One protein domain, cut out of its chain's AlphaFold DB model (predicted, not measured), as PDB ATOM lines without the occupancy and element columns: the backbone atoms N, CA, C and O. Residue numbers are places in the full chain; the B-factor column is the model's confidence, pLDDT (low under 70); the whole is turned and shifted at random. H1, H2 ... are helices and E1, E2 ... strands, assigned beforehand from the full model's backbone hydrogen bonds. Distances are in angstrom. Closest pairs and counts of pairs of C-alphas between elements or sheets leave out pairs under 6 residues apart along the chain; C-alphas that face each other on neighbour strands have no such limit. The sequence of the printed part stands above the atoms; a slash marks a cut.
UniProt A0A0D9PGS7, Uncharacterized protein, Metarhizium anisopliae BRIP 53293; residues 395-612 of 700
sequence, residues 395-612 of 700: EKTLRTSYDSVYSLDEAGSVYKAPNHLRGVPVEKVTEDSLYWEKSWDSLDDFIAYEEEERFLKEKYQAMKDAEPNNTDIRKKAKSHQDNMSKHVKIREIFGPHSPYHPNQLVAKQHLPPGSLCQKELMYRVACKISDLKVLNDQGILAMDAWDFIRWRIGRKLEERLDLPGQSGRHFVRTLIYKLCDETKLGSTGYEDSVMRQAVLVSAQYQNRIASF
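AT A GLANCE: This is residues 395 to 612 of the 700 residues of an uncharacterized protein of Metarhizium anisopliae BRIP 53293 (UniProt A0A0D9PGS7). A compact helical body has H5 through its core, with H6, H7 and H8 packed crosswise on it, and a long helical hairpin, H3 and H4, reaches away from it as an arm whose tip, residues 466 to 471, sticks out. The printed part has 218 residues, with nine named helices and one named strand in the order H1 E1 H2 H3 H4 H5 H6 H7 H8 H9. The class is mostly helix, and the whole is compact, with a radius of gyration of the C-alphas of 19.0 A. The C-alphas span 61 by 43 by 35 A, and the arm lies at one end of the longest span.

HOW THE PARTS SIT: Start at H1, residues 395 to 398, which is close but not clearly touching H8, residues 593 to 605; the closest C-alphas, Thr 397 and Val 594, are 8.0 A apart. E1, residues 415 to 417, pairs with no named strand, but residues 407 to 408 pair with it antiparallel. H2, residues 443 to 448, and H3, residues 450 to 466, meet only through their link. H3 and H4, residues 471 to 494, are a helical hairpin: they touch at a shallow tilt of 28 degrees, opposite ways, closest at the C-alphas of Tyr 460 and Ala 477, 4.7 A. With residues 486 to 494 alone, H4 touches the hub, H5, residues 519 to 537, at a steep tilt of 52 degrees; look at C-alphas 490 and 523, the closest, 5.5 A apart. H5 also touches H6, residues 545 to 558, closest at C-alphas 532 and 545, 5.4 A, and H7, residues 572 to 578, closest at C-alphas 521 and 577, 6.5 A. H8 touches H5 at a steep tilt of 64 degrees, closest at C-alphas 531 and 602, 5.9 A. H9, residues 609 to 612, only just touches H8, with 3 pairs of C-alphas within 8 A, the closest Ala 603 and Ile 609, 4.9 A. Every O i to N i+4 pair is within hydrogen-bond range in H2, H3, H4, H6, H7 and H8, and 13 of 15 are in H5; H1 and H9 are too short for such a pair.

IN THESE COORDINATES: Find C-alpha 395 at (-14.612, -61.892, 13.431), where H1 begins. H3 is 24.4 A long; H4 runs 34.1 A from C-alpha 471 at (-40.811, -32.636, 42.002). H5 is 26.8 A, H6 20.1 A and H8 18.8 A long. H9 ends at C-alpha 612, (-28.751, -54.920, 27.223).

THE WHOLE: The C-alphas farthest apart, Glu 410 and Asn 469, are 64.2 A from each other. The printed part has no cut. The links H1 to E1, E1 to H2, H4 to H5, H6 to H7 and H7 to H8 are long. Mean pLDDT of the printed part is 87.8; look for values under 70 at 20 residues, among them 562 to 565, 583 to 588 and 609 to 612.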
ATOM      1  N   GLU A 395     -16.069 -61.925  13.357       62.91
ATOM      2  CA  GLU A 395     -14.612 -61.892  13.431       62.91
ATOM      3  C   GLU A 395     -13.935 -61.380  12.154       62.91
ATOM      4  O   GLU A 395     -13.014 -60.583  12.255       62.91
ATOM      5  N   LYS A 396     -14.379 -61.776  10.957       73.50
ATOM      6  CA  LYS A 396     -13.861 -61.257   9.681       73.50
ATOM      7  C   LYS A 396     -14.210 -59.778   9.499       73.50
ATOM      8  O   LYS A 396     -13.341 -59.000   9.116       73.50
ATOM      9  N   THR A 397     -15.443 -59.376   9.807       82.56
ATOM     10  CA  THR A 397     -15.873 -57.971   9.692       82.56
ATOM     11  C   THR A 397     -15.146 -57.085  10.713       82.56
ATOM     12  O   THR A 397     -14.648 -56.025  10.355       82.56
ATOM     13  N   LEU A 398     -14.979 -57.543  11.959       80.81
ATOM     14  CA  LEU A 398     -14.206 -56.842  12.994       80.81
ATOM     15  C   LEU A 398     -12.697 -56.814  12.687       80.81
ATOM     16  O   LEU A 398     -12.027 -55.841  13.022       80.81
ATOM     17  N   ARG A 399     -12.161 -57.831  11.997       86.81
ATOM     18  CA  ARG A 399     -10.758 -57.886  11.539       86.81
ATOM     19  C   ARG A 399     -10.508 -57.195  10.194       86.81
ATOM     20  O   ARG A 399      -9.389 -57.257   9.690       86.81
ATOM     21  N   THR A 400     -11.517 -56.567   9.593       89.06
ATOM     22  CA  THR A 400     -11.345 -55.834   8.331       89.06
ATOM     23  C   THR A 400     -10.411 -54.640   8.566       89.06
ATOM     24  O   THR A 400     -10.595 -53.892   9.526       89.06
ATOM     25  N   SER A 401      -9.383 -54.483   7.728       92.62
ATOM     26  CA  SER A 401      -8.392 -53.409   7.864       92.62
ATOM     27  C   SER A 401      -8.873 -52.115   7.207       92.62
ATOM     28  O   SER A 401      -9.672 -52.147   6.269       92.62
ATOM     29  N   TYR A 402      -8.342 -50.980   7.668       93.38
ATOM     30  CA  TYR A 402      -8.625 -49.660   7.097       93.38
ATOM     31  C   TYR A 402      -8.384 -49.626   5.577       93.38
ATOM     32  O   TYR A 402      -9.298 -49.301   4.820       93.38
ATOM     33  N   ASP A 403      -7.213 -50.082   5.123       92.31
ATOM     34  CA  ASP A 403      -6.799 -50.025   3.709       92.31
ATOM     35  C   ASP A 403      -7.645 -50.901   2.771       92.31
ATOM     36  O   ASP A 403      -7.630 -50.723   1.556       92.31
ATOM     37  N   SER A 404      -8.391 -51.868   3.316       90.62
ATOM     38  CA  SER A 404      -9.291 -52.713   2.521       90.62
ATOM     39  C   SER A 404     -10.631 -52.044   2.200       90.62
ATOM     40  O   SER A 404     -11.355 -52.511   1.321       90.62
ATOM     41  N   VAL A 405     -10.964 -50.963   2.912       91.25
ATOM     42  CA  VAL A 405     -12.244 -50.249   2.808       91.25
ATOM     43  C   VAL A 405     -12.039 -48.826   2.300       91.25
ATOM     44  O   VAL A 405     -12.817 -48.348   1.473       91.25
ATOM     45  N   TYR A 406     -11.007 -48.150   2.797       94.50
ATOM     46  CA  TYR A 406     -10.769 -46.734   2.574       94.50
ATOM     47  C   TYR A 406      -9.647 -46.506   1.575       94.50
ATOM     48  O   TYR A 406      -8.597 -47.140   1.636       94.50
ATOM     49  N   SER A 407      -9.850 -45.542   0.681       94.94
ATOM     50  CA  SER A 407      -8.782 -45.007  -0.157       94.94
ATOM     51  C   SER A 407      -8.827 -43.489  -0.162       94.94
ATOM     52  O   SER A 407      -9.901 -42.880  -0.149       94.94
ATOM     53  N   LEU A 408      -7.645 -42.883  -0.167       95.06
ATOM     54  CA  LEU A 408      -7.464 -41.437  -0.182       95.06
ATOM     55  C   LEU A 408      -7.047 -40.964  -1.578       95.06
ATOM     56  O   LEU A 408      -6.744 -41.761  -2.472       95.06
ATOM     57  N   ASP A 409      -7.072 -39.655  -1.785       92.75
ATOM     58  CA  ASP A 409      -6.414 -39.026  -2.921       92.75
ATOM     59  C   ASP A 409      -4.883 -39.098  -2.826       92.75
ATOM     60  O   ASP A 409      -4.318 -39.568  -1.842       92.75
ATOM     61  N   GLU A 410      -4.200 -38.653  -3.882       89.25
ATOM     62  CA  GLU A 410      -2.731 -38.714  -3.962       89.25
ATOM     63  C   GLU A 410      -2.055 -37.879  -2.866       89.25
ATOM     64  O   GLU A 410      -0.974 -38.232  -2.408       89.25
ATOM     65  N   ALA A 411      -2.713 -36.806  -2.415       89.94
ATOM     66  CA  ALA A 411      -2.241 -35.958  -1.327       89.94
ATOM     67  C   ALA A 411      -2.580 -36.503   0.075       89.94
ATOM     68  O   ALA A 411      -2.135 -35.929   1.066       89.94
ATOM     69  N   GLY A 412      -3.377 -37.574   0.187       90.06
ATOM     70  CA  GLY A 412      -3.843 -38.105   1.473       90.06
ATOM     71  C   GLY A 412      -4.784 -37.164   2.240       90.06
ATOM     72  O   GLY A 412      -4.967 -37.325   3.444       90.06
ATOM     73  N   SER A 413      -5.362 -36.175   1.560       91.75
ATOM     74  CA  SER A 413      -6.127 -35.073   2.144       91.75
ATOM     75  C   SER A 413      -7.635 -35.339   2.180       91.75
ATOM     76  O   SER A 413      -8.330 -34.873   3.088       91.75
ATOM     77  N   VAL A 414      -8.152 -36.119   1.222       94.94
ATOM     78  CA  VAL A 414      -9.586 -36.411   1.082       94.94
ATOM     79  C   VAL A 414      -9.851 -37.872   0.727       94.94
ATOM     80  O   VAL A 414      -9.080 -38.527   0.027       94.94
ATOM     81  N   TYR A 415     -10.999 -38.385   1.166       94.50
ATOM     82  CA  TYR A 415     -11.446 -39.740   0.835       94.50
ATOM     83  C   TYR A 415     -11.895 -39.851  -0.634       94.50
ATOM     84  O   TYR A 415     -12.732 -39.076  -1.103       94.50
ATOM     85  N   LYS A 416     -11.392 -40.858  -1.361       93.88
ATOM     86  CA  LYS A 416     -11.852 -41.254  -2.710       93.88
ATOM     87  C   LYS A 416     -12.862 -42.401  -2.660       93.88
ATOM     88  O   LYS A 416     -13.850 -42.381  -3.402       93.88
ATOM     89  N   ALA A 417     -12.634 -43.368  -1.776       87.56
ATOM     90  CA  ALA A 417     -13.550 -44.462  -1.487       87.56
ATOM     91  C   ALA A 417     -13.642 -44.690   0.030       87.56
ATOM     92  O   ALA A 417     -12.675 -44.419   0.749       87.56
ATOM     93  N   PRO A 418     -14.781 -45.200   0.524       90.75
ATOM     94  CA  PRO A 418     -16.008 -45.567  -0.202       90.75
ATOM     95  C   PRO A 418     -16.863 -44.354  -0.630       90.75
ATOM     96  O   PRO A 418     -16.655 -43.233  -0.169       90.75
ATOM     97  N   ASN A 419     -17.839 -44.563  -1.530       86.88
ATOM     98  CA  ASN A 419     -18.624 -43.477  -2.150       86.88
ATOM     99  C   ASN A 419     -19.340 -42.578  -1.131       86.88
ATOM    100  O   ASN A 419     -19.408 -41.366  -1.324       86.88
ATOM    101  N   HIS A 420     -19.817 -43.149  -0.024       89.19
ATOM    102  CA  HIS A 420     -20.490 -42.408   1.044       89.19
ATOM    103  C   HIS A 420     -19.560 -41.474   1.842       89.19
ATOM    104  O   HIS A 420     -20.065 -40.682   2.632       89.19
ATOM    105  N   LEU A 421     -18.236 -41.535   1.642       93.75
ATOM    106  CA  LEU A 421     -17.252 -40.594   2.193       93.75
ATOM    107  C   LEU A 421     -16.513 -39.788   1.123       93.75
ATOM    108  O   LEU A 421     -15.637 -39.000   1.465       93.75
ATOM    109  N   ARG A 422     -16.834 -39.950  -0.164       91.25
ATOM    110  CA  ARG A 422     -16.078 -39.285  -1.228       91.25
ATOM    111  C   ARG A 422     -16.041 -37.763  -1.017       91.25
ATOM    112  O   ARG A 422     -17.080 -37.124  -0.849       91.25
ATOM    113  N   GLY A 423     -14.837 -37.194  -1.032       92.50
ATOM    114  CA  GLY A 423     -14.578 -35.766  -0.839       92.50
ATOM    115  C   GLY A 423     -14.636 -35.284   0.614       92.50
ATOM    116  O   GLY A 423     -14.486 -34.089   0.846       92.50
ATOM    117  N   VAL A 424     -14.864 -36.166   1.594       95.50
ATOM    118  CA  VAL A 424     -14.731 -35.820   3.019       95.50
ATOM    119  C   VAL A 424     -13.244 -35.570   3.329       95.50
ATOM    120  O   VAL A 424     -12.416 -36.389   2.920       95.50
ATOM    121  N   PRO A 425     -12.882 -34.486   4.039       95.69
ATOM    122  CA  PRO A 425     -11.511 -34.253   4.487       95.69
ATOM    123  C   PRO A 425     -11.064 -35.274   5.534       95.69
ATOM    124  O   PRO A 425     -11.864 -35.692   6.377       95.69
ATOM    125  N   VAL A 426      -9.785 -35.647   5.493       93.00
ATOM    126  CA  VAL A 426      -9.146 -36.466   6.536       93.00
ATOM    127  C   VAL A 426      -8.909 -35.633   7.794       93.00
ATOM    128  O   VAL A 426      -9.213 -36.085   8.896       93.00
ATOM    129  N   GLU A 427      -8.429 -34.397   7.633       93.44
ATOM    130  CA  GLU A 427      -8.273 -33.461   8.746       93.44
ATOM    131  C   GLU A 427      -9.624 -33.048   9.331       93.44
ATOM    132  O   GLU A 427     -10.645 -32.989   8.639       93.44
ATOM    133  N   LYS A 428      -9.626 -32.765  10.635       94.62
ATOM    134  CA  LYS A 428     -10.829 -32.359  11.354       94.62
ATOM    135  C   LYS A 428     -11.404 -31.086  10.738       94.62
ATOM    136  O   LYS A 428     -10.720 -30.073  10.639       94.62
ATOM    137  N   VAL A 429     -12.688 -31.133  10.393       93.00
ATOM    138  CA  VAL A 429     -13.409 -29.959   9.888       93.00
ATOM    139  C   VAL A 429     -13.564 -28.924  11.006       93.00
ATOM    140  O   VAL A 429     -14.038 -29.251  12.093       93.00
ATOM    141  N   THR A 430     -13.199 -27.684  10.696       91.62
ATOM    142  CA  THR A 430     -13.426 -26.462  11.486       91.62
ATOM    143  C   THR A 430     -14.321 -25.495  10.708       91.62
ATOM    144  O   THR A 430     -14.555 -25.692   9.514       91.62
ATOM    145  N   GLU A 431     -14.805 -24.431  11.346       90.06
ATOM    146  CA  GLU A 431     -15.642 -23.423  10.672       90.06
ATOM    147  C   GLU A 431     -14.908 -22.655   9.561       90.06
ATOM    148  O   GLU A 431     -15.530 -22.210   8.595       90.06
ATOM    149  N   ASP A 432     -13.578 -22.578   9.648       90.12
ATOM    150  CA  ASP A 432     -12.714 -21.974   8.627       90.12
ATOM    151  C   ASP A 432     -12.388 -22.934   7.468       90.12
ATOM    152  O   ASP A 432     -11.788 -22.544   6.464       90.12
ATOM    153  N   SER A 433     -12.758 -24.213   7.586       90.19
ATOM    154  CA  SER A 433     -12.463 -25.219   6.567       90.19
ATOM    155  C   SER A 433     -13.285 -24.993   5.297       90.19
ATOM    156  O   SER A 433     -14.495 -24.794   5.356       90.19
ATOM    157  N   LEU A 434     -12.683 -25.188   4.118       89.69
ATOM    158  CA  LEU A 434     -13.395 -25.111   2.827       89.69
ATOM    159  C   LEU A 434     -14.585 -26.085   2.720       89.69
ATOM    160  O   LEU A 434     -15.519 -25.867   1.948       89.69
ATOM    161  N   TYR A 435     -14.557 -27.178   3.487       92.88
ATOM    162  CA  TYR A 435     -15.637 -28.160   3.530       92.88
ATOM    163  C   TYR A 435     -16.866 -27.693   4.331       92.88
ATOM    164  O   TYR A 435     -17.958 -28.229   4.117       92.88
ATOM    165  N   TRP A 436     -16.709 -26.705   5.217       92.69
ATOM    166  CA  TRP A 436     -17.756 -26.198   6.107       92.69
ATOM    167  C   TRP A 436     -18.926 -25.555   5.341       92.69
ATOM    168  O   TRP A 436     -18.768 -25.042   4.230       92.69
ATOM    169  N   GLU A 437     -20.129 -25.590   5.918       91.12
ATOM    170  CA  GLU A 437     -21.265 -24.782   5.463       91.12
ATOM    171  C   GLU A 437     -21.758 -23.896   6.603       91.12
ATOM    172  O   GLU A 437     -22.027 -24.377   7.697       91.12
ATOM    173  N   LYS A 438     -21.989 -22.612   6.311       90.25
ATOM    174  CA  LYS A 438     -22.508 -21.633   7.284       90.25
ATOM    175  C   LYS A 438     -23.881 -21.985   7.873       90.25
ATOM    176  O   LYS A 438     -24.298 -21.370   8.842       90.25
ATOM    177  N   SER A 439     -24.607 -22.912   7.254       90.75
ATOM    178  CA  SER A 439     -25.912 -23.401   7.709       90.75
ATOM    179  C   SER A 439     -25.801 -24.470   8.803       90.75
ATOM    180  O   SER A 439     -26.815 -24.863   9.375       90.75
ATOM    181  N   TRP A 440     -24.599 -24.990   9.064       93.88
ATOM    182  CA  TRP A 440     -24.390 -26.089   9.994       93.88
ATOM    183  C   TRP A 440     -24.302 -25.611  11.438       93.88
ATOM    184  O   TRP A 440     -23.608 -24.648  11.741       93.88
ATOM    185  N   ASP A 441     -24.953 -26.360  12.332       93.69
ATOM    186  CA  ASP A 441     -24.801 -26.172  13.775       93.69
ATOM    187  C   ASP A 441     -23.319 -26.330  14.174       93.69
ATOM    188  O   ASP A 441     -22.679 -27.325  13.796       93.69
ATOM    189  N   SER A 442     -22.798 -25.368  14.944       94.12
ATOM    190  CA  SER A 442     -21.406 -25.331  15.408       94.12
ATOM    191  C   SER A 442     -21.142 -26.338  16.530       94.12
ATOM    192  O   SER A 442     -21.853 -26.402  17.538       94.12
ATOM    193  N   LEU A 443     -20.088 -27.142  16.358       94.19
ATOM    194  CA  LEU A 443     -19.588 -28.029  17.407       94.19
ATOM    195  C   LEU A 443     -18.891 -27.238  18.521       94.19
ATOM    196  O   LEU A 443     -19.025 -27.597  19.692       94.19
ATOM    197  N   ASP A 444     -18.161 -26.183  18.159       92.94
ATOM    198  CA  ASP A 444     -17.383 -25.385  19.103       92.94
ATOM    199  C   ASP A 444     -18.305 -24.550  19.998       92.94
ATOM    200  O   ASP A 444     -18.124 -24.570  21.217       92.94
ATOM    201  N   ASP A 445     -19.381 -23.966  19.452       94.06
ATOM    202  CA  ASP A 445     -20.425 -23.310  20.255       94.06
ATOM    203  C   ASP A 445     -21.083 -24.295  21.233       94.06
ATOM    204  O   ASP A 445     -21.291 -23.990  22.412       94.06
ATOM    205  N   PHE A 446     -21.380 -25.520  20.775       94.81
ATOM    206  CA  PHE A 446     -21.947 -26.558  21.638       94.81
ATOM    207  C   PHE A 446     -21.001 -26.936  22.791       94.81
ATOM    208  O   PHE A 446     -21.454 -27.192  23.912       94.81
ATOM    209  N   ILE A 447     -19.694 -27.005  22.526       93.88
ATOM    210  CA  ILE A 447     -18.681 -27.301  23.544       93.88
ATOM    211  C   ILE A 447     -18.526 -26.119  24.507       93.88
ATOM    212  O   ILE A 447     -18.469 -26.346  25.716       93.88
ATOM    213  N   ALA A 448     -18.515 -24.880  24.008       93.81
ATOM    214  CA  ALA A 448     -18.430 -23.670  24.828       93.81
ATOM    215  C   ALA A 448     -19.604 -23.557  25.818       93.81
ATOM    216  O   ALA A 448     -19.414 -23.174  26.973       93.81
ATOM    217  N   TYR A 449     -20.797 -24.012  25.421       94.56
ATOM    218  CA  TYR A 449     -21.981 -24.067  26.287       94.56
ATOM    219  C   TYR A 449     -21.847 -25.039  27.488       94.56
ATOM    220  O   TYR A 449     -22.674 -25.022  28.402       94.56
ATOM    221  N   GLU A 450     -20.804 -25.884  27.556       93.56
ATOM    222  CA  GLU A 450     -20.575 -26.788  28.701       93.56
ATOM    223  C   GLU A 450     -20.464 -26.028  30.039       93.56
ATOM    224  O   GLU A 450     -20.903 -26.544  31.072       93.56
ATOM    225  N   GLU A 451     -19.893 -24.819  30.055       93.25
ATOM    226  CA  GLU A 451     -19.766 -24.016  31.282       93.25
ATOM    227  C   GLU A 451     -21.122 -23.532  31.806       93.25
ATOM    228  O   GLU A 451     -21.399 -23.639  33.006       93.25
ATOM    229  N   GLU A 452     -22.003 -23.086  30.912       94.50
ATOM    230  CA  GLU A 452     -23.360 -22.679  31.271       94.50
ATOM    231  C   GLU A 452     -24.182 -23.876  31.776       94.50
ATOM    232  O   GLU A 452     -24.834 -23.802  32.823       94.50
ATOM    233  N   GLU A 453     -24.081 -25.035  31.118       95.69
ATOM    234  CA  GLU A 453     -24.756 -26.257  31.570       95.69
ATOM    235  C   GLU A 453     -24.221 -26.742  32.935       95.69
ATOM    236  O   GLU A 453     -24.985 -27.258  33.765       95.69
ATOM    237  N   ARG A 454     -22.926 -26.537  33.221       94.69
ATOM    238  CA  ARG A 454     -22.317 -26.816  34.534       94.69
ATOM    239  C   ARG A 454     -22.908 -25.920  35.617       94.69
ATOM    240  O   ARG A 454     -23.312 -26.440  36.660       94.69
ATOM    241  N   PHE A 455     -23.024 -24.620  35.352       95.62
ATOM    242  CA  PHE A 455     -23.659 -23.672  36.265       95.62
ATOM    243  C   PHE A 455     -25.122 -24.048  36.543       95.62
ATOM    244  O   PHE A 455     -25.547 -24.110  37.699       95.62
ATOM    245  N   LEU A 456     -25.893 -24.387  35.504       95.12
ATOM    246  CA  LEU A 456     -27.286 -24.821  35.649       95.12
ATOM    247  C   LEU A 456     -27.402 -26.104  36.485       95.12
ATOM    248  O   LEU A 456     -28.259 -26.191  37.371       95.12
ATOM    249  N   LYS A 457     -26.521 -27.086  36.264       95.56
ATOM    250  CA  LYS A 457     -26.455 -28.306  37.081       95.56
ATOM    251  C   LYS A 457     -26.220 -27.981  38.556       95.56
ATOM    252  O   LYS A 457     -26.904 -28.552  39.403       95.56
ATOM    253  N   GLU A 458     -25.269 -27.107  38.873       94.81
ATOM    254  CA  GLU A 458     -24.944 -26.726  40.254       94.81
ATOM    255  C   GLU A 458     -26.096 -25.965  40.916       94.81
ATOM    256  O   GLU A 458     -26.537 -26.348  42.002       94.81
ATOM    257  N   LYS A 459     -26.669 -24.981  40.214       95.19
ATOM    258  CA  LYS A 459     -27.838 -24.212  40.660       95.19
ATOM    259  C   LYS A 459     -29.018 -25.117  41.007       95.19
ATOM    260  O   LYS A 459     -29.543 -25.057  42.117       95.19
ATOM    261  N   TYR A 460     -29.438 -25.982  40.083       93.75
ATOM    262  CA  TYR A 460     -30.593 -26.849  40.323       93.75
ATOM    263  C   TYR A 460     -30.298 -27.970  41.320       93.75
ATOM    264  O   TYR A 460     -31.216 -28.425  42.000       93.75
ATOM    265  N   GLN A 461     -29.042 -28.401  41.458       92.75
ATOM    266  CA  GLN A 461     -28.656 -29.342  42.506       92.75
ATOM    267  C   GLN A 461     -28.758 -28.699  43.895       92.75
ATOM    268  O   GLN A 461     -29.341 -29.319  44.781       92.75
ATOM    269  N   ALA A 462     -28.292 -27.457  44.062       93.38
ATOM    270  CA  ALA A 462     -28.448 -26.702  45.305       93.38
ATOM    271  C   ALA A 462     -29.931 -26.467  45.647       93.38
ATOM    272  O   ALA A 462     -30.353 -26.718  46.773       93.38
ATOM    273  N   MET A 463     -30.754 -26.090  44.659       92.81
ATOM    274  CA  MET A 463     -32.206 -25.949  44.843       92.81
ATOM    275  C   MET A 463     -32.878 -27.275  45.232       92.81
ATOM    276  O   MET A 463     -33.785 -27.289  46.057       92.81
ATOM    277  N   LYS A 464     -32.439 -28.405  44.662       93.56
ATOM    278  CA  LYS A 464     -32.968 -29.737  45.002       93.56
ATOM    279  C   LYS A 464     -32.639 -30.130  46.439       93.56
ATOM    280  O   LYS A 464     -33.426 -30.825  47.073       93.56
ATOM    281  N   ASP A 465     -31.465 -29.734  46.916       91.19
ATOM    282  CA  ASP A 465     -31.009 -30.049  48.265       91.19
ATOM    283  C   ASP A 465     -31.717 -29.152  49.303       91.19
ATOM    284  O   ASP A 465     -32.019 -29.622  50.397       91.19
ATOM    285  N   ALA A 466     -32.083 -27.917  48.927       90.69
ATOM    286  CA  ALA A 466     -32.920 -27.018  49.726       90.69
ATOM    287  C   ALA A 466     -34.413 -27.421  49.749       90.69
ATOM    288  O   ALA A 466     -35.057 -27.342  50.794       90.69
ATOM    289  N   GLU A 467     -34.965 -27.896  48.627       90.62
ATOM    290  CA  GLU A 467     -36.372 -28.304  48.489       90.62
ATOM    291  C   GLU A 467     -36.516 -29.761  47.989       90.62
ATOM    292  O   GLU A 467     -36.961 -30.015  46.861       90.62
ATOM    293  N   PRO A 468     -36.195 -30.773  48.817       84.69
ATOM    294  CA  PRO A 468     -36.123 -32.173  48.380       84.69
ATOM    295  C   PRO A 468     -37.469 -32.781  47.955       84.69
ATOM    296  O   PRO A 468     -37.501 -33.779  47.227       84.69
ATOM    297  N   ASN A 469     -38.587 -32.185  48.374       90.56
ATOM    298  CA  ASN A 469     -39.936 -32.647  48.031       90.56
ATOM    299  C   ASN A 469     -40.493 -31.991  46.754       90.56
ATOM    300  O   ASN A 469     -41.517 -32.440  46.240       90.56
ATOM    301  N   ASN A 470     -39.816 -30.977  46.201       90.75
ATOM    302  CA  ASN A 470     -40.252 -30.298  44.986       90.75
ATOM    303  C   ASN A 470     -39.917 -31.140  43.742       90.75
ATOM    304  O   ASN A 470     -38.757 -31.326  43.351       90.75
ATOM    305  N   THR A 471     -40.957 -31.686  43.114       90.81
ATOM    306  CA  THR A 471     -40.811 -32.636  42.002       90.81
ATOM    307  C   THR A 471     -40.229 -31.981  40.746       90.81
ATOM    308  O   THR A 471     -39.451 -32.622  40.035       90.81
ATOM    309  N   ASP A 472     -40.536 -30.712  40.485       92.50
ATOM    310  CA  ASP A 472     -40.076 -30.019  39.277       92.50
ATOM    311  C   ASP A 472     -38.603 -29.631  39.373       92.50
ATOM    312  O   ASP A 472     -37.842 -29.842  38.425       92.50
ATOM    313  N   ILE A 473     -38.158 -29.182  40.550       91.12
ATOM    314  CA  ILE A 473     -36.737 -28.932  40.824       91.12
ATOM    315  C   ILE A 473     -35.938 -30.234  40.698       91.12
ATOM    316  O   ILE A 473     -34.893 -30.259  40.049       91.12
ATOM    317  N   ARG A 474     -36.454 -31.355  41.223       91.31
ATOM    318  CA  ARG A 474     -35.822 -32.676  41.060       91.31
ATOM    319  C   ARG A 474     -35.693 -33.101  39.600       91.31
ATOM    320  O   ARG A 474     -34.651 -33.643  39.224       91.31
ATOM    321  N   LYS A 475     -36.726 -32.874  38.782       92.62
ATOM    322  CA  LYS A 475     -36.689 -33.164  37.339       92.62
ATOM    323  C   LYS A 475     -35.646 -32.299  36.630       92.62
ATOM    324  O   LYS A 475     -34.836 -32.848  35.886       92.62
ATOM    325  N   LYS A 476     -35.606 -30.990  36.903       93.69
ATOM    326  CA  LYS A 476     -34.618 -30.067  36.318       93.69
ATOM    327  C   LYS A 476     -33.186 -30.401  36.743       93.69
ATOM    328  O   LYS A 476     -32.317 -30.515  35.887       93.69
ATOM    329  N   ALA A 477     -32.953 -30.674  38.027       91.75
ATOM    330  CA  ALA A 477     -31.647 -31.100  38.535       91.75
ATOM    331  C   ALA A 477     -31.162 -32.391  37.858       91.75
ATOM    332  O   ALA A 477     -30.006 -32.483  37.447       91.75
ATOM    333  N   LYS A 478     -32.057 -33.374  37.679       92.44
ATOM    334  CA  LYS A 478     -31.742 -34.595  36.930       92.44
ATOM    335  C   LYS A 478     -31.442 -34.297  35.457       92.44
ATOM    336  O   LYS A 478     -30.477 -34.837  34.931       92.44
ATOM    337  N   SER A 479     -32.238 -33.443  34.813       93.38
ATOM    338  CA  SER A 479     -32.047 -33.058  33.410       93.38
ATOM    339  C   SER A 479     -30.672 -32.432  33.179       93.38
ATOM    340  O   SER A 479     -29.945 -32.885  32.300       93.38
ATOM    341  N   HIS A 480     -30.278 -31.455  34.000       94.69
ATOM    342  CA  HIS A 480     -28.974 -30.796  33.875       94.69
ATOM    343  C   HIS A 480     -27.806 -31.713  34.268       94.69
ATOM    344  O   HIS A 480     -26.736 -31.671  33.664       94.69
ATOM    345  N   GLN A 481     -28.006 -32.623  35.228       93.69
ATOM    346  CA  GLN A 481     -27.021 -33.663  35.533       93.69
ATOM    347  C   GLN A 481     -26.803 -34.623  34.348       93.69
ATOM    348  O   GLN A 481     -25.656 -34.963  34.029       93.69
ATOM    349  N   ASP A 482     -27.887 -35.067  33.708       91.62
ATOM    350  CA  ASP A 482     -27.838 -35.955  32.546       91.62
ATOM    351  C   ASP A 482     -27.208 -35.216  31.347       91.62
ATOM    352  O   ASP A 482     -26.303 -35.754  30.712       91.62
ATOM    353  N   ASN A 483     -27.594 -33.961  31.088       94.62
ATOM    354  CA  ASN A 483     -26.999 -33.110  30.051       94.62
ATOM    355  C   ASN A 483     -25.498 -32.895  30.253       94.62
ATOM    356  O   ASN A 483     -24.740 -33.095  29.308       94.62
ATOM    357  N   MET A 484     -25.038 -32.572  31.466       95.81
ATOM    358  CA  MET A 484     -23.599 -32.440  31.715       95.81
ATOM    359  C   MET A 484     -22.839 -33.731  31.420       95.81
ATOM    360  O   MET A 484     -21.740 -33.698  30.873       95.81
ATOM    361  N   SER A 485     -23.429 -34.887  31.736       93.88
ATOM    362  CA  SER A 485     -22.830 -36.181  31.386       93.88
ATOM    363  C   SER A 485     -22.723 -36.365  29.864       93.88
ATOM    364  O   SER A 485     -21.760 -36.965  29.386       93.88
ATOM    365  N   LYS A 486     -23.679 -35.818  29.098       95.88
ATOM    366  CA  LYS A 486     -23.637 -35.799  27.629       95.88
ATOM    367  C   LYS A 486     -22.554 -34.857  27.103       95.88
ATOM    368  O   LYS A 486     -21.773 -35.307  26.275       95.88
ATOM    369  N   HIS A 487     -22.456 -33.621  27.607       96.25
ATOM    370  CA  HIS A 487     -21.401 -32.670  27.214       96.25
ATOM    371  C   HIS A 487     -20.008 -33.262  27.427       96.25
ATOM    372  O   HIS A 487     -19.212 -33.295  26.495       96.25
ATOM    373  N   VAL A 488     -19.755 -33.849  28.602       95.06
ATOM    374  CA  VAL A 488     -18.469 -34.499  28.901       95.06
ATOM    375  C   VAL A 488     -18.157 -35.612  27.899       95.06
ATOM    376  O   VAL A 488     -17.052 -35.659  27.366       95.06
ATOM    377  N   LYS A 489     -19.124 -36.493  27.608       95.69
ATOM    378  CA  LYS A 489     -18.923 -37.607  26.668       95.69
ATOM    379  C   LYS A 489     -18.755 -37.130  25.218       95.69
ATOM    380  O   LYS A 489     -17.964 -37.709  24.482       95.69
ATOM    381  N   ILE A 490     -19.473 -36.086  24.806       96.88
ATOM    382  CA  ILE A 490     -19.324 -35.482  23.476       96.88
ATOM    383  C   ILE A 490     -17.945 -34.835  23.355       96.88
ATOM    384  O   ILE A 490     -17.235 -35.137  22.404       96.88
ATOM    385  N   ARG A 491     -17.518 -34.030  24.334       96.19
ATOM    386  CA  ARG A 491     -16.192 -33.398  24.344       96.19
ATOM    387  C   ARG A 491     -15.057 -34.422  24.372       96.19
ATOM    388  O   ARG A 491     -14.041 -34.212  23.725       96.19
ATOM    389  N   GLU A 492     -15.221 -35.539  25.076       94.81
ATOM    390  CA  GLU A 492     -14.242 -36.634  25.077       94.81
ATOM    391  C   GLU A 492     -13.991 -37.200  23.669       94.81
ATOM    392  O   GLU A 492     -12.860 -37.549  23.344       94.81
ATOM    393  N   ILE A 493     -15.030 -37.292  22.831       96.19
ATOM    394  CA  ILE A 493     -14.945 -37.928  21.509       96.19
ATOM    395  C   ILE A 493     -14.775 -36.926  20.366       96.19
ATOM    396  O   ILE A 493     -14.109 -37.249  19.392       96.19
ATOM    397  N   PHE A 494     -15.347 -35.731  20.464       96.38
ATOM    398  CA  PHE A 494     -15.375 -34.728  19.393       96.38
ATOM    399  C   PHE A 494     -14.679 -33.415  19.774       96.38
ATOM    400  O   PHE A 494     -14.574 -32.510  18.952       96.38
ATOM    401  N   GLY A 495     -14.186 -33.289  21.009       93.06
ATOM    402  CA  GLY A 495     -13.571 -32.059  21.502       93.06
ATOM    403  C   GLY A 495     -12.246 -31.693  20.825       93.06
ATOM    404  O   GLY A 495     -11.780 -32.407  19.936       93.06
ATOM    405  N   PRO A 496     -11.604 -30.594  21.255       88.81
ATOM    406  CA  PRO A 496     -10.447 -30.005  20.569       88.81
ATOM    407  C   PRO A 496      -9.265 -30.959  20.359       88.81
ATOM    408  O   PRO A 496      -8.555 -30.855  19.368       88.81
ATOM    409  N   HIS A 497      -9.076 -31.925  21.260       88.75
ATOM    410  CA  HIS A 497      -7.981 -32.900  21.196       88.75
ATOM    411  C   HIS A 497      -8.312 -34.172  20.399       88.75
ATOM    412  O   HIS A 497      -7.501 -35.092  20.354       88.75
ATOM    413  N   SER A 498      -9.506 -34.256  19.812       92.06
ATOM    414  CA  SER A 498      -9.923 -35.375  18.969       92.06
ATOM    415  C   SER A 498      -9.870 -34.989  17.492       92.06
ATOM    416  O   SER A 498     -10.314 -33.884  17.165       92.06
ATOM    417  N   PRO A 499      -9.431 -35.895  16.594       92.25
ATOM    418  CA  PRO A 499      -9.451 -35.666  15.151       92.25
ATOM    419  C   PRO A 499     -10.855 -35.785  14.534       92.25
ATOM    420  O   PRO A 499     -11.019 -35.553  13.342       92.25
ATOM    421  N   TYR A 500     -11.876 -36.164  15.309       95.00
ATOM    422  CA  TYR A 500     -13.208 -36.433  14.770       95.00
ATOM    423  C   TYR A 500     -14.112 -35.204  14.813       95.00
ATOM    424  O   TYR A 500     -14.268 -34.567  15.858       95.00
ATOM    425  N   HIS A 501     -14.811 -34.946  13.708       96.19
ATOM    426  CA  HIS A 501     -15.953 -34.039  13.650       96.19
ATOM    427  C   HIS A 501     -17.233 -34.812  13.255       96.19
ATOM    428  O   HIS A 501     -17.185 -35.623  12.327       96.19
ATOM    429  N   PRO A 502     -18.412 -34.575  13.875       96.00
ATOM    430  CA  PRO A 502     -19.652 -35.292  13.540       96.00
ATOM    431  C   PRO A 502     -20.023 -35.243  12.049       96.00
ATOM    432  O   PRO A 502     -20.446 -36.244  11.478       96.00
ATOM    433  N   ASN A 503     -19.799 -34.101  11.391       96.00
ATOM    434  CA  ASN A 503     -20.053 -33.925   9.951       96.00
ATOM    435  C   ASN A 503     -19.082 -34.690   9.029       96.00
ATOM    436  O   ASN A 503     -19.257 -34.649   7.819       96.00
ATOM    437  N   GLN A 504     -18.089 -35.406   9.568       95.69
ATOM    438  CA  GLN A 504     -17.228 -36.317   8.799       95.69
ATOM    439  C   GLN A 504     -17.748 -37.770   8.791       95.69
ATOM    440  O   GLN A 504     -17.093 -38.651   8.234       95.69
ATOM    441  N   LEU A 505     -18.916 -38.048   9.396       95.75
ATOM    442  CA  LEU A 505     -19.523 -39.389   9.387       95.75
ATOM    443  C   LEU A 505     -19.954 -39.850   7.986       95.75
ATOM    444  O   LEU A 505     -19.944 -41.047   7.714       95.75
ATOM    445  N   VAL A 506     -20.356 -38.913   7.124       95.38
ATOM    446  CA  VAL A 506     -20.811 -39.135   5.743       95.38
ATOM    447  C   VAL A 506     -20.448 -37.927   4.880       95.38
ATOM    448  O   VAL A 506     -20.258 -36.826   5.393       95.38
ATOM    449  N   ALA A 507     -20.407 -38.105   3.563       93.69
ATOM    450  CA  ALA A 507     -20.170 -37.030   2.611       93.69
ATOM    451  C   ALA A 507     -21.269 -35.955   2.648       93.69
ATOM    452  O   ALA A 507     -22.448 -36.240   2.868       93.69
ATOM    453  N   LYS A 508     -20.874 -34.717   2.332       91.50
ATOM    454  CA  LYS A 508     -21.687 -33.490   2.281       91.50
ATOM    455  C   LYS A 508     -23.025 -33.642   1.558       91.50
ATOM    456  O   LYS A 508     -24.044 -33.086   1.969       91.50
ATOM    457  N   GLN A 509     -23.060 -34.454   0.505       89.31
ATOM    458  CA  GLN A 509     -24.287 -34.742  -0.234       89.31
ATOM    459  C   GLN A 509     -25.351 -35.470   0.601       89.31
ATOM    460  O   GLN A 509     -26.533 -35.333   0.309       89.31
ATOM    461  N   HIS A 510     -24.973 -36.197   1.656       92.94
ATOM    462  CA  HIS A 510     -25.888 -36.909   2.554       92.94
ATOM    463  C   HIS A 510     -26.153 -36.150   3.867       92.94
ATOM    464  O   HIS A 510     -27.029 -36.567   4.621       92.94
ATOM    465  N   LEU A 511     -25.447 -35.046   4.148       93.69
ATOM    466  CA  LEU A 511     -25.612 -34.270   5.384       93.69
ATOM    467  C   LEU A 511     -26.899 -33.427   5.377       93.69
ATOM    468  O   LEU A 511     -27.134 -32.695   4.415       93.69
ATOM    469  N   PRO A 512     -27.724 -33.486   6.439       92.06
ATOM    470  CA  PRO A 512     -28.978 -32.739   6.524       92.06
ATOM    471  C   PRO A 512     -28.739 -31.215   6.648       92.06
ATOM    472  O   PRO A 512     -27.664 -30.812   7.087       92.06
ATOM    473  N   PRO A 513     -29.751 -30.361   6.371       82.94
ATOM    474  CA  PRO A 513     -29.615 -28.892   6.330       82.94
ATOM    475  C   PRO A 513     -29.143 -28.192   7.617       82.94
ATOM    476  O   PRO A 513     -28.840 -27.010   7.573       82.94
ATOM    477  N   GLY A 514     -29.089 -28.904   8.747       81.88
ATOM    478  CA  GLY A 514     -28.591 -28.408  10.037       81.88
ATOM    479  C   GLY A 514     -27.565 -29.361  10.643       81.88
ATOM    480  O   GLY A 514     -27.608 -29.628  11.833       81.88
ATOM    481  N   SER A 515     -26.743 -29.993   9.802       89.38
ATOM    482  CA  SER A 515     -25.602 -30.819  10.215       89.38
ATOM    483  C   SER A 515     -25.929 -32.038  11.110       89.38
ATOM    484  O   SER A 515     -27.090 -32.413  11.337       89.38
ATOM    485  N   LEU A 516     -24.890 -32.742  11.563       94.62
ATOM    486  CA  LEU A 516     -24.975 -33.842  12.528       94.62
ATOM    487  C   LEU A 516     -24.608 -33.404  13.959       94.62
ATOM    488  O   LEU A 516     -24.624 -34.243  14.864       94.62
ATOM    489  N   CYS A 517     -24.347 -32.113  14.196       94.88
ATOM    490  CA  CYS A 517     -23.946 -31.546  15.490       94.88
ATOM    491  C   CYS A 517     -25.117 -31.374  16.485       94.88
ATOM    492  O   CYS A 517     -25.185 -30.417  17.247       94.88
ATOM    493  N   GLN A 518     -26.049 -32.331  16.527       93.38
ATOM    494  CA  GLN A 518     -27.172 -32.320  17.469       93.38
ATOM    495  C   GLN A 518     -26.830 -33.099  18.741       93.38
ATOM    496  O   GLN A 518     -26.433 -34.263  18.660       93.38
ATOM    497  N   LYS A 519     -27.053 -32.504  19.923       94.06
ATOM    498  CA  LYS A 519     -26.685 -33.074  21.239       94.06
ATOM    499  C   LYS A 519     -27.012 -34.564  21.397       94.06
ATOM    500  O   LYS A 519     -26.138 -35.348  21.757       94.06
ATOM    501  N   GLU A 520     -28.258 -34.971  21.148       93.94
ATOM    502  CA  GLU A 520     -28.677 -36.368  21.347       93.94
ATOM    503  C   GLU A 520     -28.015 -37.327  20.350       93.94
ATOM    504  O   GLU A 520     -27.651 -38.447  20.715       93.94
ATOM    505  N   LEU A 521     -27.820 -36.883  19.104       94.56
ATOM    506  CA  LEU A 521     -27.167 -37.672  18.065       94.56
ATOM    507  C   LEU A 521     -25.672 -37.830  18.368       94.56
ATOM    508  O   LEU A 521     -25.178 -38.957  18.418       94.56
ATOM    509  N   MET A 522     -24.982 -36.721  18.654       96.12
ATOM    510  CA  MET A 522     -23.565 -36.710  19.026       96.12
ATOM    511  C   MET A 522     -23.306 -37.572  20.258       96.12
ATOM    512  O   MET A 522     -22.408 -38.409  20.238       96.12
ATOM    513  N   TYR A 523     -24.118 -37.429  21.311       96.19
ATOM    514  CA  TYR A 523     -23.984 -38.244  22.517       96.19
ATOM    515  C   TYR A 523     -24.113 -39.737  22.210       96.19
ATOM    516  O   TYR A 523     -23.302 -40.542  22.671       96.19
ATOM    517  N   ARG A 524     -25.111 -40.117  21.403       93.69
ATOM    518  CA  ARG A 524     -25.334 -41.520  21.055       93.69
ATOM    519  C   ARG A 524     -24.160 -42.098  20.274       93.69
ATOM    520  O   ARG A 524     -23.695 -43.181  20.627       93.69
ATOM    521  N   VAL A 525     -23.661 -41.379  19.269       95.00
ATOM    522  CA  VAL A 525     -22.486 -41.794  18.487       95.00
ATOM    523  C   VAL A 525     -21.245 -41.873  19.377       95.00
ATOM    524  O   VAL A 525     -20.556 -42.890  19.358       95.00
ATOM    525  N   ALA A 526     -21.009 -40.874  20.231       95.62
ATOM    526  CA  ALA A 526     -19.892 -40.858  21.174       95.62
ATOM    527  C   ALA A 526     -19.905 -42.078  22.108       95.62
ATOM    528  O   ALA A 526     -18.879 -42.728  22.299       95.62
ATOM    529  N   CYS A 527     -21.075 -42.460  22.634       93.62
ATOM    530  CA  CYS A 527     -21.211 -43.687  23.417       93.62
ATOM    531  C   CYS A 527     -20.838 -44.945  22.621       93.62
ATOM    532  O   CYS A 527     -20.213 -45.842  23.181       93.62
ATOM    533  N   LYS A 528     -21.202 -45.027  21.335       93.75
ATOM    534  CA  LYS A 528     -20.868 -46.184  20.486       93.75
ATOM    535  C   LYS A 528     -19.398 -46.245  20.119       93.75
ATOM    536  O   LYS A 528     -18.834 -47.330  20.166       93.75
ATOM    537  N   ILE A 529     -18.769 -45.103  19.869       95.25
ATOM    538  CA  ILE A 529     -17.318 -45.029  19.689       95.25
ATOM    539  C   ILE A 529     -16.616 -45.500  20.968       95.25
ATOM    540  O   ILE A 529     -15.752 -46.365  20.888       95.25
ATOM    541  N   SER A 530     -17.023 -45.028  22.156       93.56
ATOM    542  CA  SER A 530     -16.462 -45.523  23.424       93.56
ATOM    543  C   SER A 530     -16.676 -47.030  23.621       93.56
ATOM    544  O   SER A 530     -15.762 -47.710  24.077       93.56
ATOM    545  N   ASP A 531     -17.857 -47.567  23.288       88.62
ATOM    546  CA  ASP A 531     -18.111 -49.011  23.373       88.62
ATOM    547  C   ASP A 531     -17.173 -49.782  22.419       88.62
ATOM    548  O   ASP A 531     -16.586 -50.784  22.817       88.62
ATOM    549  N   LEU A 532     -16.985 -49.328  21.179       92.44
ATOM    550  CA  LEU A 532     -16.126 -50.011  20.205       92.44
ATOM    551  C   LEU A 532     -14.628 -49.859  20.481       92.44
ATOM    552  O   LEU A 532     -13.890 -50.799  20.204       92.44
ATOM    553  N   LYS A 533     -14.184 -48.755  21.094       93.88
ATOM    554  CA  LYS A 533     -12.784 -48.583  21.520       93.88
ATOM    555  C   LYS A 533     -12.326 -49.696  22.459       93.88
ATOM    556  O   LYS A 533     -11.205 -50.165  22.337       93.88
ATOM    557  N   VAL A 534     -13.226 -50.233  23.288       86.94
ATOM    558  CA  VAL A 534     -12.926 -51.427  24.096       86.94
ATOM    559  C   VAL A 534     -12.543 -52.621  23.219       86.94
ATOM    560  O   VAL A 534     -11.672 -53.394  23.594       86.94
ATOM    561  N   LEU A 535     -13.155 -52.793  22.046       83.06
ATOM    562  CA  LEU A 535     -12.777 -53.863  21.117       83.06
ATOM    563  C   LEU A 535     -11.445 -53.585  20.416       83.06
ATOM    564  O   LEU A 535     -10.720 -54.540  20.139       83.06
ATOM    565  N   ASN A 536     -11.114 -52.316  20.148       91.62
ATOM    566  CA  ASN A 536      -9.781 -51.939  19.674       91.62
ATOM    567  C   ASN A 536      -8.717 -52.273  20.728       91.62
ATOM    568  O   ASN A 536      -7.749 -52.955  20.407       91.62
ATOM    569  N   ASP A 537      -8.942 -51.896  21.992       87.50
ATOM    570  CA  ASP A 537      -8.019 -52.147  23.111       87.50
ATOM    571  C   ASP A 537      -7.781 -53.646  23.359       87.50
ATOM    572  O   ASP A 537      -6.725 -54.049  23.842       87.50
ATOM    573  N   GLN A 538      -8.763 -54.493  23.030       78.12
ATOM    574  CA  GLN A 538      -8.648 -55.954  23.107       78.12
ATOM    575  C   GLN A 538      -8.061 -56.593  21.833       78.12
ATOM    576  O   GLN A 538      -7.968 -57.818  21.757       78.12
ATOM    577  N   GLY A 539      -7.702 -55.803  20.815       81.25
ATOM    578  CA  GLY A 539      -7.180 -56.296  19.534       81.25
ATOM    579  C   GLY A 539      -8.202 -57.066  18.687       81.25
ATOM    580  O   GLY A 539      -7.821 -57.849  17.818       81.25
ATOM    581  N   ILE A 540      -9.500 -56.889  18.954       77.31
ATOM    582  CA  ILE A 540     -10.599 -57.576  18.254       77.31
ATOM    583  C   ILE A 540     -11.051 -56.765  17.042       77.31
ATOM    584  O   ILE A 540     -11.331 -57.338  15.989       77.31
ATOM    585  N   LEU A 541     -11.145 -55.444  17.206       85.94
ATOM    586  CA  LEU A 541     -11.491 -54.515  16.140       85.94
ATOM    587  C   LEU A 541     -10.197 -53.963  15.523       85.94
ATOM    588  O   LEU A 541      -9.421 -53.302  16.210       85.94
ATOM    589  N   ALA A 542      -9.960 -54.275  14.247       90.38
ATOM    590  CA  ALA A 542      -8.697 -53.988  13.565       90.38
ATOM    591  C   ALA A 542      -8.565 -52.531  13.097       90.38
ATOM    592  O   ALA A 542      -7.495 -51.947  13.233       90.38
ATOM    593  N   MET A 543      -9.631 -51.945  12.545       94.19
ATOM    594  CA  MET A 543      -9.670 -50.517  12.201       94.19
ATOM    595  C   MET A 543     -10.137 -49.675  13.392       94.19
ATOM    596  O   MET A 543     -10.792 -50.196  14.293       94.19
ATOM    597  N   ASP A 544      -9.848 -48.376  13.401       94.69
ATOM    598  CA  ASP A 544     -10.306 -47.496  14.476       94.69
ATOM    599  C   ASP A 544     -11.845 -47.507  14.615       94.69
ATOM    600  O   ASP A 544     -12.583 -47.637  13.635       94.69
ATOM    601  N   ALA A 545     -12.346 -47.374  15.847       95.56
ATOM    602  CA  ALA A 545     -13.781 -47.371  16.144       95.56
ATOM    603  C   ALA A 545     -14.573 -46.336  15.325       95.56
ATOM    604  O   ALA A 545     -15.725 -46.594  14.957       95.56
ATOM    605  N   TRP A 546     -13.975 -45.173  15.049       95.69
ATOM    606  CA  TRP A 546     -14.568 -44.140  14.203       95.69
ATOM    607  C   TRP A 546     -14.746 -44.629  12.769       95.69
ATOM    608  O   TRP A 546     -15.845 -44.558  12.215       95.69
ATOM    609  N   ASP A 547     -13.684 -45.185  12.194       95.94
ATOM    610  CA  ASP A 547     -13.669 -45.713  10.833       95.94
ATOM    611  C   ASP A 547     -14.633 -46.884  10.692       95.94
ATOM    612  O   ASP A 547     -15.383 -46.965   9.722       95.94
ATOM    613  N   PHE A 548     -14.707 -47.756  11.691       95.38
ATOM    614  CA  PHE A 548     -15.656 -48.858  11.664       95.38
ATOM    615  C   PHE A 548     -17.107 -48.363  11.627       95.38
ATOM    616  O   PHE A 548     -17.898 -48.820  10.802       95.38
ATOM    617  N   ILE A 549     -17.464 -47.384  12.468       95.94
ATOM    618  CA  ILE A 549     -18.815 -46.803  12.466       95.94
ATOM    619  C   ILE A 549     -19.136 -46.150  11.122       95.94
ATOM    620  O   ILE A 549     -20.227 -46.378  10.596       95.94
ATOM    621  N   ARG A 550     -18.204 -45.377  10.550       96.06
ATOM    622  CA  ARG A 550     -18.398 -44.733   9.241       96.06
ATOM    623  C   ARG A 550     -18.662 -45.758   8.145       96.06
ATOM    624  O   ARG A 550     -19.642 -45.621   7.416       96.06
ATOM    625  N   TRP A 551     -17.877 -46.833   8.114       94.81
ATOM    626  CA  TRP A 551     -18.054 -47.921   7.157       94.81
ATOM    627  C   TRP A 551     -19.441 -48.554   7.274       94.81
ATOM    628  O   TRP A 551     -20.137 -48.728   6.272       94.81
ATOM    629  N   ARG A 552     -19.880 -48.868   8.501       93.50
ATOM    630  CA  ARG A 552     -21.185 -49.509   8.727       93.50
ATOM    631  C   ARG A 552     -22.361 -48.585   8.418       93.50
ATOM    632  O   ARG A 552     -23.335 -49.042   7.824       93.50
ATOM    633  N   ILE A 553     -22.263 -47.291   8.737       95.12
ATOM    634  CA  ILE A 553     -23.247 -46.287   8.294       95.12
ATOM    635  C   ILE A 553     -23.331 -46.289   6.769       95.12
ATOM    636  O   ILE A 553     -24.427 -46.327   6.219       95.12
ATOM    637  N   GLY A 554     -22.185 -46.298   6.096       91.19
ATOM    638  CA  GLY A 554     -22.097 -46.335   4.648       91.19
ATOM    639  C   GLY A 554     -22.772 -47.529   3.995       91.19
ATOM    640  O   GLY A 554     -23.562 -47.347   3.076       91.19
ATOM    641  N   ARG A 555     -22.541 -48.739   4.515       89.94
ATOM    642  CA  ARG A 555     -23.205 -49.962   4.030       89.94
ATOM    643  C   ARG A 555     -24.726 -49.844   4.104       89.94
ATOM    644  O   ARG A 555     -25.422 -50.109   3.133       89.94
ATOM    645  N   LYS A 556     -25.240 -49.367   5.238       89.25
ATOM    646  CA  LYS A 556     -26.681 -49.164   5.437       89.25
ATOM    647  C   LYS A 556     -27.256 -47.998   4.636       89.25
ATOM    648  O   LYS A 556     -28.461 -47.956   4.395       89.25
ATOM    649  N   LEU A 557     -26.416 -47.031   4.283       88.06
ATOM    650  CA  LEU A 557     -26.771 -45.936   3.398       88.06
ATOM    651  C   LEU A 557     -26.901 -46.449   1.957       88.06
ATOM    652  O   LEU A 557     -27.902 -46.161   1.316       88.06
ATOM    653  N   GLU A 558     -25.942 -47.252   1.490       85.12
ATOM    654  CA  GLU A 558     -25.932 -47.891   0.163       85.12
ATOM    655  C   GLU A 558     -27.146 -48.803  -0.052       85.12
ATOM    656  O   GLU A 558     -27.772 -48.725  -1.099       85.12
ATOM    657  N   GLU A 559     -27.551 -49.580   0.958       83.06
ATOM    658  CA  GLU A 559     -28.762 -50.424   0.918       83.06
ATOM    659  C   GLU A 559     -30.077 -49.661   0.657       83.06
ATOM    660  O   GLU A 559     -31.113 -50.289   0.463       83.06
ATOM    661  N   ARG A 560     -30.075 -48.324   0.729       80.50
ATOM    662  CA  ARG A 560     -31.271 -47.477   0.566       80.50
ATOM    663  C   ARG A 560     -31.180 -46.472  -0.568       80.50
ATOM    664  O   ARG A 560     -32.107 -45.688  -0.751       80.50
ATOM    665  N   LEU A 561     -30.031 -46.400  -1.227       79.25
ATOM    666  CA  LEU A 561     -29.813 -45.487  -2.334       79.25
ATOM    667  C   LEU A 561     -29.804 -46.330  -3.604       79.25
ATOM    668  O   LEU A 561     -28.757 -46.802  -4.035       79.25
ATOM    669  N   ASP A 562     -30.993 -46.528  -4.169       57.34
ATOM    670  CA  ASP A 562     -31.226 -47.430  -5.304       57.34
ATOM    671  C   ASP A 562     -30.656 -46.881  -6.623       57.34
ATOM    672  O   ASP A 562     -30.425 -47.635  -7.566       57.34
ATOM    673  N   LEU A 563     -30.420 -45.562  -6.706       56.47
ATOM    674  CA  LEU A 563     -29.923 -44.893  -7.912       56.47
ATOM    675  C   LEU A 563     -28.687 -44.014  -7.635       56.47
ATOM    676  O   LEU A 563     -28.642 -43.300  -6.623       56.47
ATOM    677  N   PRO A 564     -27.705 -43.977  -8.560       54.03
ATOM    678  CA  PRO A 564     -26.572 -43.057  -8.485       54.03
ATOM    679  C   PRO A 564     -27.025 -41.594  -8.359       54.03
ATOM    680  O   PRO A 564     -27.870 -41.126  -9.118       54.03
ATOM    681  N   GLY A 565     -26.453 -40.857  -7.403       58.84
ATOM    682  CA  GLY A 565     -26.769 -39.441  -7.164       58.84
ATOM    683  C   GLY A 565     -27.904 -39.184  -6.166       58.84
ATOM    684  O   GLY A 565     -28.130 -38.030  -5.797       58.84
ATOM    685  N   GLN A 566     -28.584 -40.224  -5.668       73.12
ATOM    686  CA  GLN A 566     -29.541 -40.062  -4.576       73.12
ATOM    687  C   GLN A 566     -28.858 -39.625  -3.273       73.12
ATOM    688  O   GLN A 566     -27.728 -39.999  -2.945       73.12
ATOM    689  N   SER A 567     -29.585 -38.822  -2.499       84.88
ATOM    690  CA  SER A 567     -29.102 -38.233  -1.258       84.88
ATOM    691  C   SER A 567     -29.753 -38.877  -0.034       84.88
ATOM    692  O   SER A 567     -30.959 -39.093   0.022       84.88
ATOM    693  N   GLY A 568     -28.944 -39.098   1.005       87.50
ATOM    694  CA  GLY A 568     -29.387 -39.661   2.285       87.50
ATOM    695  C   GLY A 568     -29.920 -38.626   3.278       87.50
ATOM    696  O   GLY A 568     -30.249 -38.975   4.414       87.50
ATOM    697  N   ARG A 569     -29.991 -37.350   2.876       91.56
ATOM    698  CA  ARG A 569     -30.238 -36.189   3.751       91.56
ATOM    699  C   ARG A 569     -31.442 -36.339   4.670       91.56
ATOM    700  O   ARG A 569     -31.383 -35.945   5.832       91.56
ATOM    701  N   HIS A 570     -32.521 -36.928   4.162       90.88
ATOM    702  CA  HIS A 570     -33.792 -37.019   4.878       90.88
ATOM    703  C   HIS A 570     -33.832 -38.129   5.935       90.88
ATOM    704  O   HIS A 570     -34.651 -38.060   6.848       90.88
ATOM    705  N   PHE A 571     -32.947 -39.129   5.860       91.12
ATOM    706  CA  PHE A 571     -32.999 -40.293   6.750       91.12
ATOM    707  C   PHE A 571     -31.688 -40.610   7.473       91.12
ATOM    708  O   PHE A 571     -31.707 -41.411   8.407       91.12
ATOM    709  N   VAL A 572     -30.564 -39.977   7.115       93.62
ATOM    710  CA  VAL A 572     -29.247 -40.287   7.698       93.62
ATOM    711  C   VAL A 572     -29.222 -40.143   9.224       93.62
ATOM    712  O   VAL A 572     -28.620 -40.964   9.912       93.62
ATOM    713  N   ARG A 573     -29.946 -39.163   9.786       94.12
ATOM    714  CA  ARG A 573     -30.073 -39.007  11.247       94.12
ATOM    715  C   ARG A 573     -30.742 -40.227  11.876       94.12
ATOM    716  O   ARG A 573     -30.227 -40.765  12.850       94.12
ATOM    717  N   THR A 574     -31.853 -40.687  11.302       92.19
ATOM    718  CA  THR A 574     -32.570 -41.885  11.767       92.19
ATOM    719  C   THR A 574     -31.712 -43.135  11.627       92.19
ATOM    720  O   THR A 574     -31.693 -43.956  12.544       92.19
ATOM    721  N   LEU A 575     -30.967 -43.250  10.524       92.50
ATOM    722  CA  LEU A 575     -30.028 -44.341  10.292       92.50
ATOM    723  C   LEU A 575     -28.966 -44.405  11.396       92.50
ATOM    724  O   LEU A 575     -28.863 -45.412  12.091       92.50
ATOM    725  N   ILE A 576     -28.229 -43.311  11.604       94.25
ATOM    726  CA  ILE A 576     -27.182 -43.218  12.633       94.25
ATOM    727  C   ILE A 576     -27.770 -43.495  14.019       94.25
ATOM    728  O   ILE A 576     -27.175 -44.209  14.827       94.25
ATOM    729  N   TYR A 577     -28.964 -42.962  14.290       90.81
ATOM    730  CA  TYR A 577     -29.654 -43.174  15.553       90.81
ATOM    731  C   TYR A 577     -29.956 -44.661  15.776       90.81
ATOM    732  O   TYR A 577     -29.648 -45.182  16.841       90.81
ATOM    733  N   LYS A 578     -30.504 -45.375  14.789       89.69
ATOM    734  CA  LYS A 578     -30.937 -46.776  14.935       89.69
ATOM    735  C   LYS A 578     -29.857 -47.822  14.656       89.69
ATOM    736  O   LYS A 578     -30.086 -48.997  14.919       89.69
ATOM    737  N   LEU A 579     -28.678 -47.419  14.189       90.38
ATOM    738  CA  LEU A 579     -27.619 -48.310  13.706       90.38
ATOM    739  C   LEU A 579     -27.310 -49.504  14.633       90.38
ATOM    740  O   LEU A 579     -27.096 -50.613  14.163       90.38
ATOM    741  N   CYS A 580     -27.292 -49.287  15.953       86.25
ATOM    742  CA  CYS A 580     -26.940 -50.304  16.958       86.25
ATOM    743  C   CYS A 580     -28.149 -50.920  17.690       86.25
ATOM    744  O   CYS A 580     -27.971 -51.544  18.751       86.25
ATOM    745  N   ASP A 581     -29.366 -50.671  17.212       83.69
ATOM    746  CA  ASP A 581     -30.582 -51.187  17.831       83.69
ATOM    747  C   ASP A 581     -30.822 -52.652  17.460       83.69
ATOM    748  O   ASP A 581     -30.202 -53.217  16.563       83.69
ATOM    749  N   GLU A 582     -31.658 -53.320  18.251       70.88
ATOM    750  CA  GLU A 582     -32.047 -54.698  17.974       70.88
ATOM    751  C   GLU A 582     -33.072 -54.712  16.841       70.88
ATOM    752  O   GLU A 582     -34.097 -54.033  16.932       70.88
ATOM    753  N   THR A 583     -32.811 -55.502  15.802       68.56
ATOM    754  CA  THR A 583     -33.772 -55.736  14.724       68.56
ATOM    755  C   THR A 583     -35.012 -56.421  15.299       68.56
ATOM    756  O   THR A 583     -34.927 -57.517  15.854       68.56
ATOM    757  N   LYS A 584     -36.168 -55.764  15.196       65.56
ATOM    758  CA  LYS A 584     -37.471 -56.300  15.618       65.56
ATOM    759  C   LYS A 584     -38.307 -56.679  14.397       65.56
ATOM    760  O   LYS A 584     -38.070 -56.155  13.312       65.56
ATOM    761  N   LEU A 585     -39.301 -57.547  14.589       37.78
ATOM    762  CA  LEU A 585     -40.337 -57.810  13.582       37.78
ATOM    763  C   LEU A 585     -40.999 -56.473  13.183       37.78
ATOM    764  O   LEU A 585     -41.386 -55.716  14.076       37.78
ATOM    765  N   GLY A 586     -41.071 -56.155  11.886       47.84
ATOM    766  CA  GLY A 586     -41.550 -54.852  11.391       47.84
ATOM    767  C   GLY A 586     -40.551 -53.691  11.541       47.84
ATOM    768  O   GLY A 586     -40.947 -52.529  11.622       47.84
ATOM    769  N   SER A 587     -39.250 -53.982  11.656       57.81
ATOM    770  CA  SER A 587     -38.201 -52.959  11.728       57.81
ATOM    771  C   SER A 587     -38.177 -52.090  10.466       57.81
ATOM    772  O   SER A 587     -38.358 -52.551   9.346       57.81
ATOM    773  N   THR A 588     -37.862 -50.810  10.662       58.94
ATOM    774  CA  THR A 588     -37.693 -49.834   9.580       58.94
ATOM    775  C   THR A 588     -36.502 -50.130   8.664       58.94
ATOM    776  O   THR A 588     -36.350 -49.414   7.682       58.94
ATOM    777  N   GLY A 589     -35.654 -51.121   8.985       73.12
ATOM    778  CA  GLY A 589     -34.478 -51.579   8.231       73.12
ATOM    779  C   GLY A 589     -33.201 -50.745   8.427       73.12
ATOM    780  O   GLY A 589     -32.291 -50.816   7.598       73.12
ATOM    781  N   TYR A 590     -33.159 -49.844   9.413       83.19
ATOM    782  CA  TYR A 590     -32.018 -48.937   9.657       83.19
ATOM    783  C   TYR A 590     -30.970 -49.561  10.589       83.19
ATOM    784  O   TYR A 590     -29.855 -49.066  10.709       83.19
ATOM    785  N   GLU A 591     -31.346 -50.639  11.260       85.69
ATOM    786  CA  GLU A 591     -30.529 -51.399  12.186       85.69
ATOM    787  C   GLU A 591     -29.452 -52.197  11.426       85.69
ATOM    788  O   GLU A 591     -29.706 -52.749  10.350       85.69
ATOM    789  N   ASP A 592     -28.248 -52.269  11.996       84.38
ATOM    790  CA  ASP A 592     -27.143 -53.094  11.506       84.38
ATOM    791  C   ASP A 592     -26.838 -54.189  12.543       84.38
ATOM    792  O   ASP A 592     -26.512 -53.929  13.707       84.38
ATOM    793  N   SER A 593     -26.979 -55.448  12.123       76.62
ATOM    794  CA  SER A 593     -26.825 -56.612  12.999       76.62
ATOM    795  C   SER A 593     -25.384 -56.799  13.486       76.62
ATOM    796  O   SER A 593     -25.184 -57.217  14.631       76.62
ATOM    797  N   VAL A 594     -24.386 -56.429  12.674       81.81
ATOM    798  CA  VAL A 594     -22.965 -56.455  13.042       81.81
ATOM    799  C   VAL A 594     -22.696 -55.399  14.110       81.81
ATOM    800  O   VAL A 594     -22.098 -55.708  15.140       81.81
ATOM    801  N   MET A 595     -23.201 -54.180  13.928       87.19
ATOM    802  CA  MET A 595     -23.078 -53.099  14.911       87.19
ATOM    803  C   MET A 595     -23.750 -53.456  16.235       87.19
ATOM    804  O   MET A 595     -23.176 -53.239  17.308       87.19
ATOM    805  N   ARG A 596     -24.942 -54.061  16.186       81.75
ATOM    806  CA  ARG A 596     -25.624 -54.553  17.388       81.75
ATOM    807  C   ARG A 596     -24.782 -55.595  18.122       81.75
ATOM    808  O   ARG A 596     -24.636 -55.505  19.342       81.75
ATOM    809  N   GLN A 597     -24.233 -56.571  17.405       68.81
ATOM    810  CA  GLN A 597     -23.412 -57.628  17.996       68.81
ATOM    811  C   GLN A 597     -22.084 -57.097  18.547       68.81
ATOM    812  O   GLN A 597     -21.739 -57.441  19.675       68.81
ATOM    813  N   ALA A 598     -21.393 -56.202  17.839       79.06
ATOM    814  CA  ALA A 598     -20.150 -55.585  18.305       79.06
ATOM    815  C   ALA A 598     -20.341 -54.862  19.652       79.06
ATOM    816  O   ALA A 598     -19.563 -55.048  20.590       79.06
ATOM    817  N   VAL A 599     -21.444 -54.121  19.810       80.25
ATOM    818  CA  VAL A 599     -21.800 -53.480  21.089       80.25
ATOM    819  C   VAL A 599     -22.065 -54.515  22.191       80.25
ATOM    820  O   VAL A 599     -21.674 -54.297  23.338       80.25
ATOM    821  N   LEU A 600     -22.702 -55.649  21.876       70.69
ATOM    822  CA  LEU A 600     -22.928 -56.722  22.852       70.69
ATOM    823  C   LEU A 600     -21.619 -57.397  23.281       70.69
ATOM    824  O   LEU A 600     -21.449 -57.651  24.472       70.69
ATOM    825  N   VAL A 601     -20.692 -57.641  22.352       66.31
ATOM    826  CA  VAL A 601     -19.358 -58.181  22.661       66.31
ATOM    827  C   VAL A 601     -18.598 -57.209  23.562       66.31
ATOM    828  O   VAL A 601     -18.130 -57.599  24.630       66.31
ATOM    829  N   SER A 602     -18.573 -55.918  23.227       74.19
ATOM    830  CA  SER A 602     -17.965 -54.894  24.088       74.19
ATOM    831  C   SER A 602     -18.594 -54.865  25.488       74.19
ATOM    832  O   SER A 602     -17.896 -54.823  26.506       74.19
ATOM    833  N   ALA A 603     -19.921 -54.971  25.577       69.94
ATOM    834  CA  ALA A 603     -20.619 -55.020  26.856       69.94
ATOM    835  C   ALA A 603     -20.271 -56.267  27.689       69.94
ATOM    836  O   ALA A 603     -20.373 -56.207  28.917       69.94
ATOM    837  N   GLN A 604     -19.873 -57.382  27.067       63.69
ATOM    838  CA  GLN A 604     -19.363 -58.559  27.779       63.69
ATOM    839  C   GLN A 604     -17.994 -58.274  28.401       63.69
ATOM    840  O   GLN A 604     -17.849 -58.478  29.605       63.69
ATOM    841  N   TYR A 605     -17.049 -57.713  27.639       66.25
ATOM    842  CA  TYR A 605     -15.727 -57.317  28.153       66.25
ATOM    843  C   TYR A 605     -15.821 -56.313  29.306       66.25
ATOM    844  O   TYR A 605     -15.062 -56.376  30.270       66.25
ATOM    845  N   GLN A 606     -16.817 -55.430  29.265       76.56
ATOM    846  CA  GLN A 606     -17.062 -54.446  30.319       76.56
ATOM    847  C   GLN A 606     -17.922 -54.972  31.482       76.56
ATOM    848  O   GLN A 606     -18.263 -54.208  32.384       76.56
ATOM    849  N   ASN A 607     -18.340 -56.245  31.472       72.38
ATOM    850  CA  ASN A 607     -19.276 -56.827  32.447       72.38
ATOM    851  C   ASN A 607     -20.629 -56.080  32.558       72.38
ATOM    852  O   ASN A 607     -21.308 -56.122  33.587       72.38
ATOM    853  N   ARG A 608     -21.061 -55.410  31.481       78.44
ATOM    854  CA  ARG A 608     -22.307 -54.621  31.393       78.44
ATOM    855  C   ARG A 608     -23.428 -55.303  30.608       78.44
ATOM    856  O   ARG A 608     -24.497 -54.707  30.467       78.44
ATOM    857  N   ILE A 609     -23.248 -56.549  30.157       58.44
ATOM    858  CA  ILE A 609     -24.207 -57.277  29.299       58.44
ATOM    859  C   ILE A 609     -25.638 -57.338  29.863       58.44
ATOM    860  O   ILE A 609     -26.614 -57.320  29.117       58.44
ATOM    861  N   ALA A 610     -25.795 -57.343  31.192       53.19
ATOM    862  CA  ALA A 610     -27.102 -57.336  31.854       53.19
ATOM    863  C   ALA A 610     -27.945 -56.083  31.545       53.19
ATOM    864  O   ALA A 610     -29.170 -56.147  31.620       53.19
ATOM    865  N   SER A 611     -27.300 -54.978  31.163       61.59
ATOM    866  CA  SER A 611     -27.938 -53.706  30.798       61.59
ATOM    867  C   SER A 611     -28.581 -53.737  29.406       61.59
ATOM    868  O   SER A 611     -29.362 -52.851  29.079       61.59
ATOM    869  N   PHE A 612     -28.266 -54.756  28.596       58.16
ATOM    870  CA  PHE A 612     -28.751 -54.920  27.223       58.16
ATOM    871  C   PHE A 612     -29.832 -56.010  27.087       58.16
ATOM    872  O   PHE A 612     -30.268 -56.301  25.976       58.16
TER     873      PHE A 612